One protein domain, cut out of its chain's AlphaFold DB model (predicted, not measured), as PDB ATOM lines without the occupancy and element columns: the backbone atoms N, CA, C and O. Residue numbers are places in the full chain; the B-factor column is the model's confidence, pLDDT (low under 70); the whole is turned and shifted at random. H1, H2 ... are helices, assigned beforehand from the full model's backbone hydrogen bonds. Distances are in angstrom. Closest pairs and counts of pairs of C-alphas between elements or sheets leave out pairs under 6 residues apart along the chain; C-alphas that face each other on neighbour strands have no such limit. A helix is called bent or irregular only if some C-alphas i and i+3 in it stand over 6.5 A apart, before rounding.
ATOM      1  N   ARG A 117     164.629 130.251 106.516       91.94
ATOM      2  CA  ARG A 117     163.404 129.453 106.676       91.94
ATOM      3  C   ARG A 117     162.369 130.131 107.568       91.94
ATOM      4  O   ARG A 117     161.313 129.542 107.802       91.94
ATOM      5  N   LEU A 118     162.663 131.319 108.094       88.81
ATOM      6  CA  LEU A 118     161.710 132.058 108.908       88.81
ATOM      7  C   LEU A 118     160.672 132.759 108.026       88.81
ATOM      8  O   LEU A 118     161.007 133.246 106.947       88.81
ATOM      9  N   PRO A 119     159.406 132.826 108.472       88.25
ATOM     10  CA  PRO A 119     158.391 133.581 107.760       88.25
ATOM     11  C   PRO A 119     158.778 135.062 107.717       88.25
ATOM     12  O   PRO A 119     159.112 135.663 108.741       88.25
ATOM     13  N   THR A 120     158.721 135.656 106.527       87.69
ATOM     14  CA  THR A 120     158.900 137.098 106.361       87.69
ATOM     15  C   THR A 120     157.704 137.826 106.965       87.69
ATOM     16  O   THR A 120     156.555 137.463 106.716       87.69
ATOM     17  N   ILE A 121     157.969 138.855 107.765       87.06
ATOM     18  CA  ILE A 121     156.920 139.707 108.325       87.06
ATOM     19  C   ILE A 121     156.480 140.689 107.242       87.06
ATOM     20  O   ILE A 121     157.296 141.459 106.738       87.06
ATOM     21  N   ASP A 122     155.193 140.676 106.899       87.75
ATOM     22  CA  ASP A 122     154.609 141.690 106.025       87.75
ATOM     23  C   ASP A 122     154.421 143.002 106.799       87.75
ATOM     24  O   ASP A 122     153.564 143.110 107.676       87.75
ATOM     25  N   THR A 123     155.235 144.006 106.471       90.06
ATOM     26  CA  THR A 123     155.200 145.345 107.082       90.06
ATOM     27  C   THR A 123     154.125 146.263 106.495       90.06
ATOM     28  O   THR A 123     154.007 147.419 106.910       90.06
ATOM     29  N   SER A 124     153.349 145.783 105.519       89.62
ATOM     30  CA  SER A 124     152.314 146.570 104.843       89.62
ATOM     31  C   SER A 124     151.100 146.805 105.748       89.62
ATOM     32  O   SER A 124     150.611 147.932 105.851       89.62
ATOM     33  N   ASP A 125     150.640 145.770 106.463       89.25
ATOM     34  CA  ASP A 125     149.486 145.851 107.370       89.25
ATOM     35  C   ASP A 125     149.899 146.194 108.810       89.25
ATOM     36  O   ASP A 125     149.913 145.369 109.731       89.25
ATOM     37  N   LYS A 126     150.196 147.478 109.023       88.81
ATOM     38  CA  LYS A 126     150.563 148.014 110.343       88.81
ATOM     39  C   LYS A 126     149.458 147.849 111.390       88.81
ATOM     40  O   LYS A 126     149.755 147.773 112.581       88.81
ATOM     41  N   VAL A 127     148.189 147.816 110.974       89.00
ATOM     42  CA  VAL A 127     147.050 147.678 111.895       89.00
ATOM     43  C   VAL A 127     147.018 146.271 112.473       89.00
ATOM     44  O   VAL A 127     146.787 146.109 113.671       89.00
ATOM     45  N   CYS A 128     147.276 145.257 111.647       88.88
ATOM     46  CA  CYS A 128     147.434 143.888 112.110       88.88
ATOM     47  C   CYS A 128     148.673 143.743 113.003       88.88
ATOM     48  O   CYS A 128     148.555 143.241 114.121       88.88
ATOM     49  N   LEU A 129     149.833 144.255 112.574       90.81
ATOM     50  CA  LEU A 129     151.087 144.138 113.330       90.81
ATOM     51  C   LEU A 129     151.005 144.730 114.740       90.81
ATOM     52  O   LEU A 129     151.393 144.069 115.702       90.81
ATOM     53  N   LYS A 130     150.429 145.929 114.898       91.06
ATOM     54  CA  LYS A 130     150.283 146.584 116.211       91.06
ATOM     55  C   LYS A 130     149.445 145.773 117.209       91.06
ATOM     56  O   LYS A 130     149.587 145.984 118.409       91.06
ATOM     57  N   LYS A 131     148.585 144.852 116.750       91.19
ATOM     58  CA  LYS A 131     147.727 144.036 117.631       91.19
ATOM     59  C   LYS A 131     148.476 142.898 118.315       91.19
ATOM     60  O   LYS A 131     148.175 142.598 119.466       91.19
ATOM     61  N   TRP A 132     149.402 142.248 117.616       91.19
ATOM     62  CA  TRP A 132     150.052 141.033 118.119       91.19
ATOM     63  C   TRP A 132     151.543 141.224 118.386       91.19
ATOM     64  O   TRP A 132     152.063 140.667 119.351       91.19
ATOM     65  N   LEU A 133     152.244 142.025 117.581       91.50
ATOM     66  CA  LEU A 133     153.701 142.062 117.624       91.50
ATOM     67  C   LEU A 133     154.261 142.577 118.962       91.50
ATOM     68  O   LEU A 133     155.121 141.891 119.520       91.50
ATOM     69  N   PRO A 134     153.760 143.681 119.557       91.31
ATOM     70  CA  PRO A 134     154.220 144.123 120.876       91.31
ATOM     71  C   PRO A 134     154.057 143.057 121.962       91.31
ATOM     72  O   PRO A 134     154.940 142.883 122.796       91.31
ATOM     73  N   MET A 135     152.953 142.303 121.921       90.00
ATOM     74  CA  MET A 135     152.676 141.237 122.882       90.00
ATOM     75  C   MET A 135     153.700 140.103 122.750       90.00
ATOM     76  O   MET A 135     154.304 139.695 123.741       90.00
ATOM     77  N   HIS A 136     153.976 139.652 121.526       89.69
ATOM     78  CA  HIS A 136     154.984 138.618 121.282       89.69
ATOM     79  C   HIS A 136     156.392 139.060 121.696       89.69
ATOM     80  O   HIS A 136     157.122 138.282 122.308       89.69
ATOM     81  N   ILE A 137     156.762 140.315 121.419       89.75
ATOM     82  CA  ILE A 137     158.052 140.869 121.843       89.75
ATOM     83  C   ILE A 137     158.127 140.984 123.370       89.75
ATOM     84  O   ILE A 137     159.155 140.628 123.944       89.75
ATOM     85  N   SER A 138     157.049 141.384 124.054       86.75
ATOM     86  CA  SER A 138     157.043 141.446 125.523       86.75
ATOM     87  C   SER A 138     157.255 140.083 126.181       86.75
ATOM     88  O   SER A 138     157.980 140.005 127.165       86.75
ATOM     89  N   PHE A 139     156.744 138.994 125.593       89.00
ATOM     90  CA  PHE A 139     156.972 137.639 126.109       89.00
ATOM     91  C   PHE A 139     158.402 137.132 125.917       89.00
ATOM     92  O   PHE A 139     158.773 136.109 126.491       89.00
ATOM     93  N   SER A 140     159.229 137.829 125.133       87.62
ATOM     94  CA  SER A 140     160.661 137.532 125.087       87.62
ATOM     95  C   SER A 140     161.395 138.013 126.346       87.62
ATOM     96  O   SER A 140     162.494 137.529 126.628       87.62
ATOM     97  N   LEU A 141     160.806 138.942 127.109       86.25
ATOM     98  CA  LEU A 141     161.323 139.444 128.378       86.25
ATOM     99  C   LEU A 141     160.769 138.614 129.544       86.25
ATOM    100  O   LEU A 141     159.606 138.229 129.568       86.25
ATOM    101  N   SER A 142     161.616 138.351 130.531       84.31
ATOM    102  CA  SER A 142     161.210 137.760 131.807       84.31
ATOM    103  C   SER A 142     160.481 138.780 132.689       84.31
ATOM    104  O   SER A 142     160.644 139.994 132.524       84.31
ATOM    105  N   ASP A 143     159.743 138.299 133.692       82.44
ATOM    106  CA  ASP A 143     159.056 139.155 134.672       82.44
ATOM    107  C   ASP A 143     160.023 140.125 135.367       82.44
ATOM    108  O   ASP A 143     159.698 141.293 135.583       82.44
ATOM    109  N   ARG A 144     161.250 139.665 135.651       79.19
ATOM    110  CA  ARG A 144     162.327 140.496 136.209       79.19
ATOM    111  C   ARG A 144     162.746 141.613 135.257       79.19
ATOM    112  O   ARG A 144     162.930 142.747 135.676       79.19
ATOM    113  N   GLU A 145     162.938 141.295 133.980       81.25
ATOM    114  CA  GLU A 145     163.356 142.289 132.983       81.25
ATOM    115  C   GLU A 145     162.249 143.319 132.725       81.25
ATOM    116  O   GLU A 145     162.545 144.484 132.456       81.25
ATOM    117  N   THR A 146     160.986 142.903 132.839       79.00
ATOM    118  CA  THR A 146     159.807 143.763 132.667       79.00
ATOM    119  C   THR A 146     159.595 144.699 133.857       79.00
ATOM    120  O   THR A 146     159.235 145.856 133.659       79.00
ATOM    121  N   SER A 147     159.844 144.233 135.084       76.50
ATOM    122  CA  SER A 147     159.662 145.032 136.305       76.50
ATOM    123  C   SER A 147     160.784 146.041 136.565       76.50
ATOM    124  O   SER A 147     160.586 146.983 137.331       76.50
ATOM    125  N   MET A 148     161.946 145.887 135.920       69.50
ATOM    126  CA  MET A 148     163.039 146.854 136.028       69.50
ATOM    127  C   MET A 148     162.768 148.106 135.171       69.50
ATOM    128  O   MET A 148     162.598 147.969 133.951       69.50
ATOM    129  N   PRO A 149     162.780 149.320 135.756       60.09
ATOM    130  CA  PRO A 149     162.598 150.563 135.009       60.09
ATOM    131  C   PRO A 149     163.689 150.761 133.943       60.09
ATOM    132  O   PRO A 149     164.781 150.189 134.013       60.09
ATOM    133  N   SER A 150     163.367 151.524 132.895       57.62
ATOM    134  CA  SER A 150     164.347 151.956 131.894       57.62
ATOM    135  C   SER A 150     165.444 152.771 132.572       57.62
ATOM    136  O   SER A 150     165.148 153.567 133.456       57.62
ATOM    137  N   VAL A 151     166.688 152.523 132.162       57.28
ATOM    138  CA  VAL A 151     167.921 153.140 132.663       57.28
ATOM    139  C   VAL A 151     167.766 154.658 132.751       57.28
ATOM    140  O   VAL A 151     167.915 155.327 131.739       57.28
ATOM    141  N   ASP A 152     167.473 155.165 133.946       53.22
ATOM    142  CA  ASP A 152     167.703 156.564 134.315       53.22
ATOM    143  C   ASP A 152     168.174 156.743 135.765       53.22
ATOM    144  O   ASP A 152     168.592 157.840 136.116       53.22
ATOM    145  N   GLU A 153     168.248 155.702 136.598       50.41
ATOM    146  CA  GLU A 153     168.852 155.841 137.927       50.41
ATOM    147  C   GLU A 153     169.780 154.664 138.256       50.41
ATOM    148  O   GLU A 153     169.422 153.496 138.123       50.41
ATOM    149  N   GLU A 154     170.989 155.042 138.674       44.75
ATOM    150  CA  GLU A 154     172.055 154.238 139.278       44.75
ATOM    151  C   GLU A 154     172.909 153.377 138.336       44.75
ATOM    152  O   GLU A 154     172.700 152.189 138.092       44.75
ATOM    153  N   ALA A 155     173.989 154.015 137.878       45.72
ATOM    154  CA  ALA A 155     175.191 153.384 137.363       45.72
ATOM    155  C   ALA A 155     175.847 152.499 138.441       45.72
ATOM    156  O   ALA A 155     176.827 152.889 139.069       45.72
ATOM    157  N   ASN A 156     175.322 151.292 138.637       48.19
ATOM    158  CA  ASN A 156     176.096 150.190 139.184       48.19
ATOM    159  C   ASN A 156     176.443 149.232 138.048       48.19
ATOM    160  O   ASN A 156     175.592 148.728 137.318       48.19
ATOM    161  N   GLN A 157     177.744 149.059 137.870       51.28
ATOM    162  CA  GLN A 157     178.402 148.427 136.740       51.28
ATOM    163  C   GLN A 157     178.281 146.898 136.821       51.28
ATOM    164  O   GLN A 157     179.269 146.189 136.984       51.28
ATOM    165  N   ASP A 158     177.050 146.392 136.762       61.22
ATOM    166  CA  ASP A 158     176.749 144.966 136.712       61.22
ATOM    167  C   ASP A 158     176.553 144.522 135.249       61.22
ATOM    168  O   ASP A 158     175.746 145.078 134.494       61.22
ATOM    169  N   ASN A 159     177.290 143.495 134.823       60.41
ATOM    170  CA  ASN A 159     177.186 142.910 133.481       60.41
ATOM    171  C   ASN A 159     175.756 142.428 133.172       60.41
ATOM    172  O   ASN A 159     175.311 142.500 132.023       60.41
ATOM    173  N   SER A 160     175.013 142.003 134.202       63.91
ATOM    174  CA  SER A 160     173.600 141.615 134.105       63.91
ATOM    175  C   SER A 160     172.722 142.755 133.566       63.91
ATOM    176  O   SER A 160     171.888 142.546 132.678       63.91
ATOM    177  N   HIS A 161     172.968 143.993 134.015       70.94
ATOM    178  CA  HIS A 161     172.261 145.180 133.529       70.94
ATOM    179  C   HIS A 161     172.581 145.492 132.064       70.94
ATOM    180  O   HIS A 161     171.694 145.912 131.317       70.94
ATOM    181  N   THR A 162     173.814 145.234 131.621       78.00
ATOM    182  CA  THR A 162     174.237 145.495 130.235       78.00
ATOM    183  C   THR A 162     173.536 144.565 129.244       78.00
ATOM    184  O   THR A 162     172.990 145.035 128.244       78.00
ATOM    185  N   LEU A 163     173.481 143.256 129.524       77.94
ATOM    186  CA  LEU A 163     172.755 142.315 128.660       77.94
ATOM    187  C   LEU A 163     171.250 142.594 128.641       77.94
ATOM    188  O   LEU A 163     170.629 142.530 127.578       77.94
ATOM    189  N   MET A 164     170.664 142.953 129.785       80.56
ATOM    190  CA  MET A 164     169.263 143.369 129.835       80.56
ATOM    191  C   MET A 164     169.021 144.609 128.963       80.56
ATOM    192  O   MET A 164     168.068 144.635 128.181       80.56
ATOM    193  N   ALA A 165     169.872 145.633 129.070       83.19
ATOM    194  CA  ALA A 165     169.760 146.852 128.274       83.19
ATOM    195  C   ALA A 165     169.896 146.561 126.772       83.19
ATOM    196  O   ALA A 165     169.096 147.051 125.970       83.19
ATOM    197  N   MET A 166     170.843 145.697 126.388       86.31
ATOM    198  CA  MET A 166     170.985 145.209 125.014       86.31
ATOM    199  C   MET A 166     169.700 144.522 124.534       86.31
ATOM    200  O   MET A 166     169.184 144.859 123.468       86.31
ATOM    201  N   LYS A 167     169.140 143.602 125.328       87.94
ATOM    202  CA  LYS A 167     167.909 142.872 124.991       87.94
ATOM    203  C   LYS A 167     166.711 143.808 124.811       87.94
ATOM    204  O   LYS A 167     165.997 143.699 123.814       87.94
ATOM    205  N   LYS A 168     166.519 144.768 125.724       87.56
ATOM    206  CA  LYS A 168     165.468 145.798 125.617       87.56
ATOM    207  C   LYS A 168     165.651 146.666 124.370       87.56
ATOM    208  O   LYS A 168     164.679 146.946 123.671       87.56
ATOM    209  N   THR A 169     166.891 147.038 124.053       90.06
ATOM    210  CA  THR A 169     167.216 147.816 122.846       90.06
ATOM    211  C   THR A 169     166.878 147.042 121.573       90.06
ATOM    212  O   THR A 169     166.245 147.598 120.682       90.06
ATOM    213  N   LEU A 170     167.215 145.749 121.499       90.56
ATOM    214  CA  LEU A 170     166.858 144.890 120.363       90.56
ATOM    215  C   LEU A 170     165.342 144.772 120.178       90.56
ATOM    216  O   LEU A 170     164.857 144.889 119.056       90.56
ATOM    217  N   CYS A 171     164.593 144.600 121.269       90.25
ATOM    218  CA  CYS A 171     163.130 144.570 121.230       90.25
ATOM    219  C   CYS A 171     162.557 145.871 120.654       90.25
ATOM    220  O   CYS A 171     161.682 145.836 119.792       90.25
ATOM    221  N   LYS A 172     163.085 147.021 121.093       89.44
ATOM    222  CA  LYS A 172     162.667 148.335 120.594       89.44
ATOM    223  C   LYS A 172     162.999 148.513 119.112       89.44
ATOM    224  O   LYS A 172     162.124 148.895 118.346       89.44
ATOM    225  N   LEU A 173     164.228 148.193 118.706       91.62
ATOM    226  CA  LEU A 173     164.650 148.261 117.304       91.62
ATOM    227  C   LEU A 173     163.761 147.395 116.410       91.62
ATOM    228  O   LEU A 173     163.382 147.829 115.328       91.62
ATOM    229  N   PHE A 174     163.392 146.200 116.873       89.81
ATOM    230  CA  PHE A 174     162.506 145.317 116.126       89.81
ATOM    231  C   PHE A 174     161.142 145.967 115.862       89.81
ATOM    232  O   PHE A 174     160.679 145.974 114.724       89.81
ATOM    233  N   LEU A 175     160.522 146.556 116.890       90.00
ATOM    234  CA  LEU A 175     159.232 147.241 116.754       90.00
ATOM    235  C   LEU A 175     159.325 148.436 115.792       90.00
ATOM    236  O   LEU A 175     158.555 148.502 114.830       90.00
ATOM    237  N   GLU A 176     160.335 149.290 115.971       88.81
ATOM    238  CA  GLU A 176     160.581 150.465 115.123       88.81
ATOM    239  C   GLU A 176     160.794 150.075 113.649       88.81
ATOM    240  O   GLU A 176     160.163 150.637 112.753       88.81
ATOM    241  N   CYS A 177     161.617 149.054 113.374       87.56
ATOM    242  CA  CYS A 177     161.861 148.570 112.012       87.56
ATOM    243  C   CYS A 177     160.607 147.979 111.348       87.56
ATOM    244  O   CYS A 177     160.473 148.050 110.128       87.56
ATOM    245  N   THR A 178     159.677 147.423 112.128       85.88
ATOM    246  CA  THR A 178     158.380 146.944 111.618       85.88
ATOM    247  C   THR A 178     157.318 148.044 111.492       85.88
ATOM    248  O   THR A 178     156.220 147.788 110.997       85.88
ATOM    249  N   GLY A 179     157.634 149.283 111.893       80.81
ATOM    250  CA  GLY A 179     156.726 150.432 111.822       80.81
ATOM    251  C   GLY A 179     155.592 150.401 112.853       80.81
ATOM    252  O   GLY A 179     154.536 151.006 112.614       80.81
TER     253      GLY A 179
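What this domain is: This is residues 117 to 179 of the 180 residues of an uncharacterized protein of Hericium alpestre (UniProt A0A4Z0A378). A loose, elongated loop of chain with two legs: H1 and then the short H2 follow one another on one leg, and the longest helix, H3, runs back the opposite way as the other. The legs have few contacts, and at one end residues 152 to 160, of which 159 and 160 belong to H3, stick out. The printed part has 63 residues, with three named helices in the order H1, H2, H3 and no named strand; its class is all helix. The whole is loose, with a radius of gyration of the C-alphas of 14.2 A, and spans 42 by 24 by 18 A.

How they stand to each other: H1, residues 126 to 138, and H3, residues 159 to 177, only just touch, with 3 pairs of C-alphas within 8 A. H1 touches H3 with residues 133 to 137 alone, and H3 touches H1 with residues 171 to 175 alone; the closest C-alphas are those of Ile 137 and Cys 171, 6.3 A apart. The two helices run opposite ways at a shallow tilt of 11 degrees. H2, residues 143 to 147, is close to H3 but not clearly touching, the closest C-alphas being those of Glu 145 and Met 164, 6.8 A apart. H1 and H2 are only just apart, at 8.0 A. In H2 and H3 every O i to N i+4 pair is within hydrogen-bond range; in H1 5 of 9 are.

Where its parts are: H1 begins at C-alpha 126 (150.563, 148.014, 110.343) and is 17.8 A long; it is irregular, with C-alphas 131 and 134 7.3 A apart. H2 measures 6.1 A. H3 measures 27.0 A and ends at C-alpha 177 (161.861, 148.570, 112.012).

The domain as a whole: The two C-alphas farthest apart, those of Ser 124 and Asn 156, are 41.9 A apart. The printed part has no cut. The link from H1 to H2 is tight, and that from H2 to H3 is long, with 11 residues. The mean pLDDT of the printed part is 80.4; residues 148 to 160 are under 70.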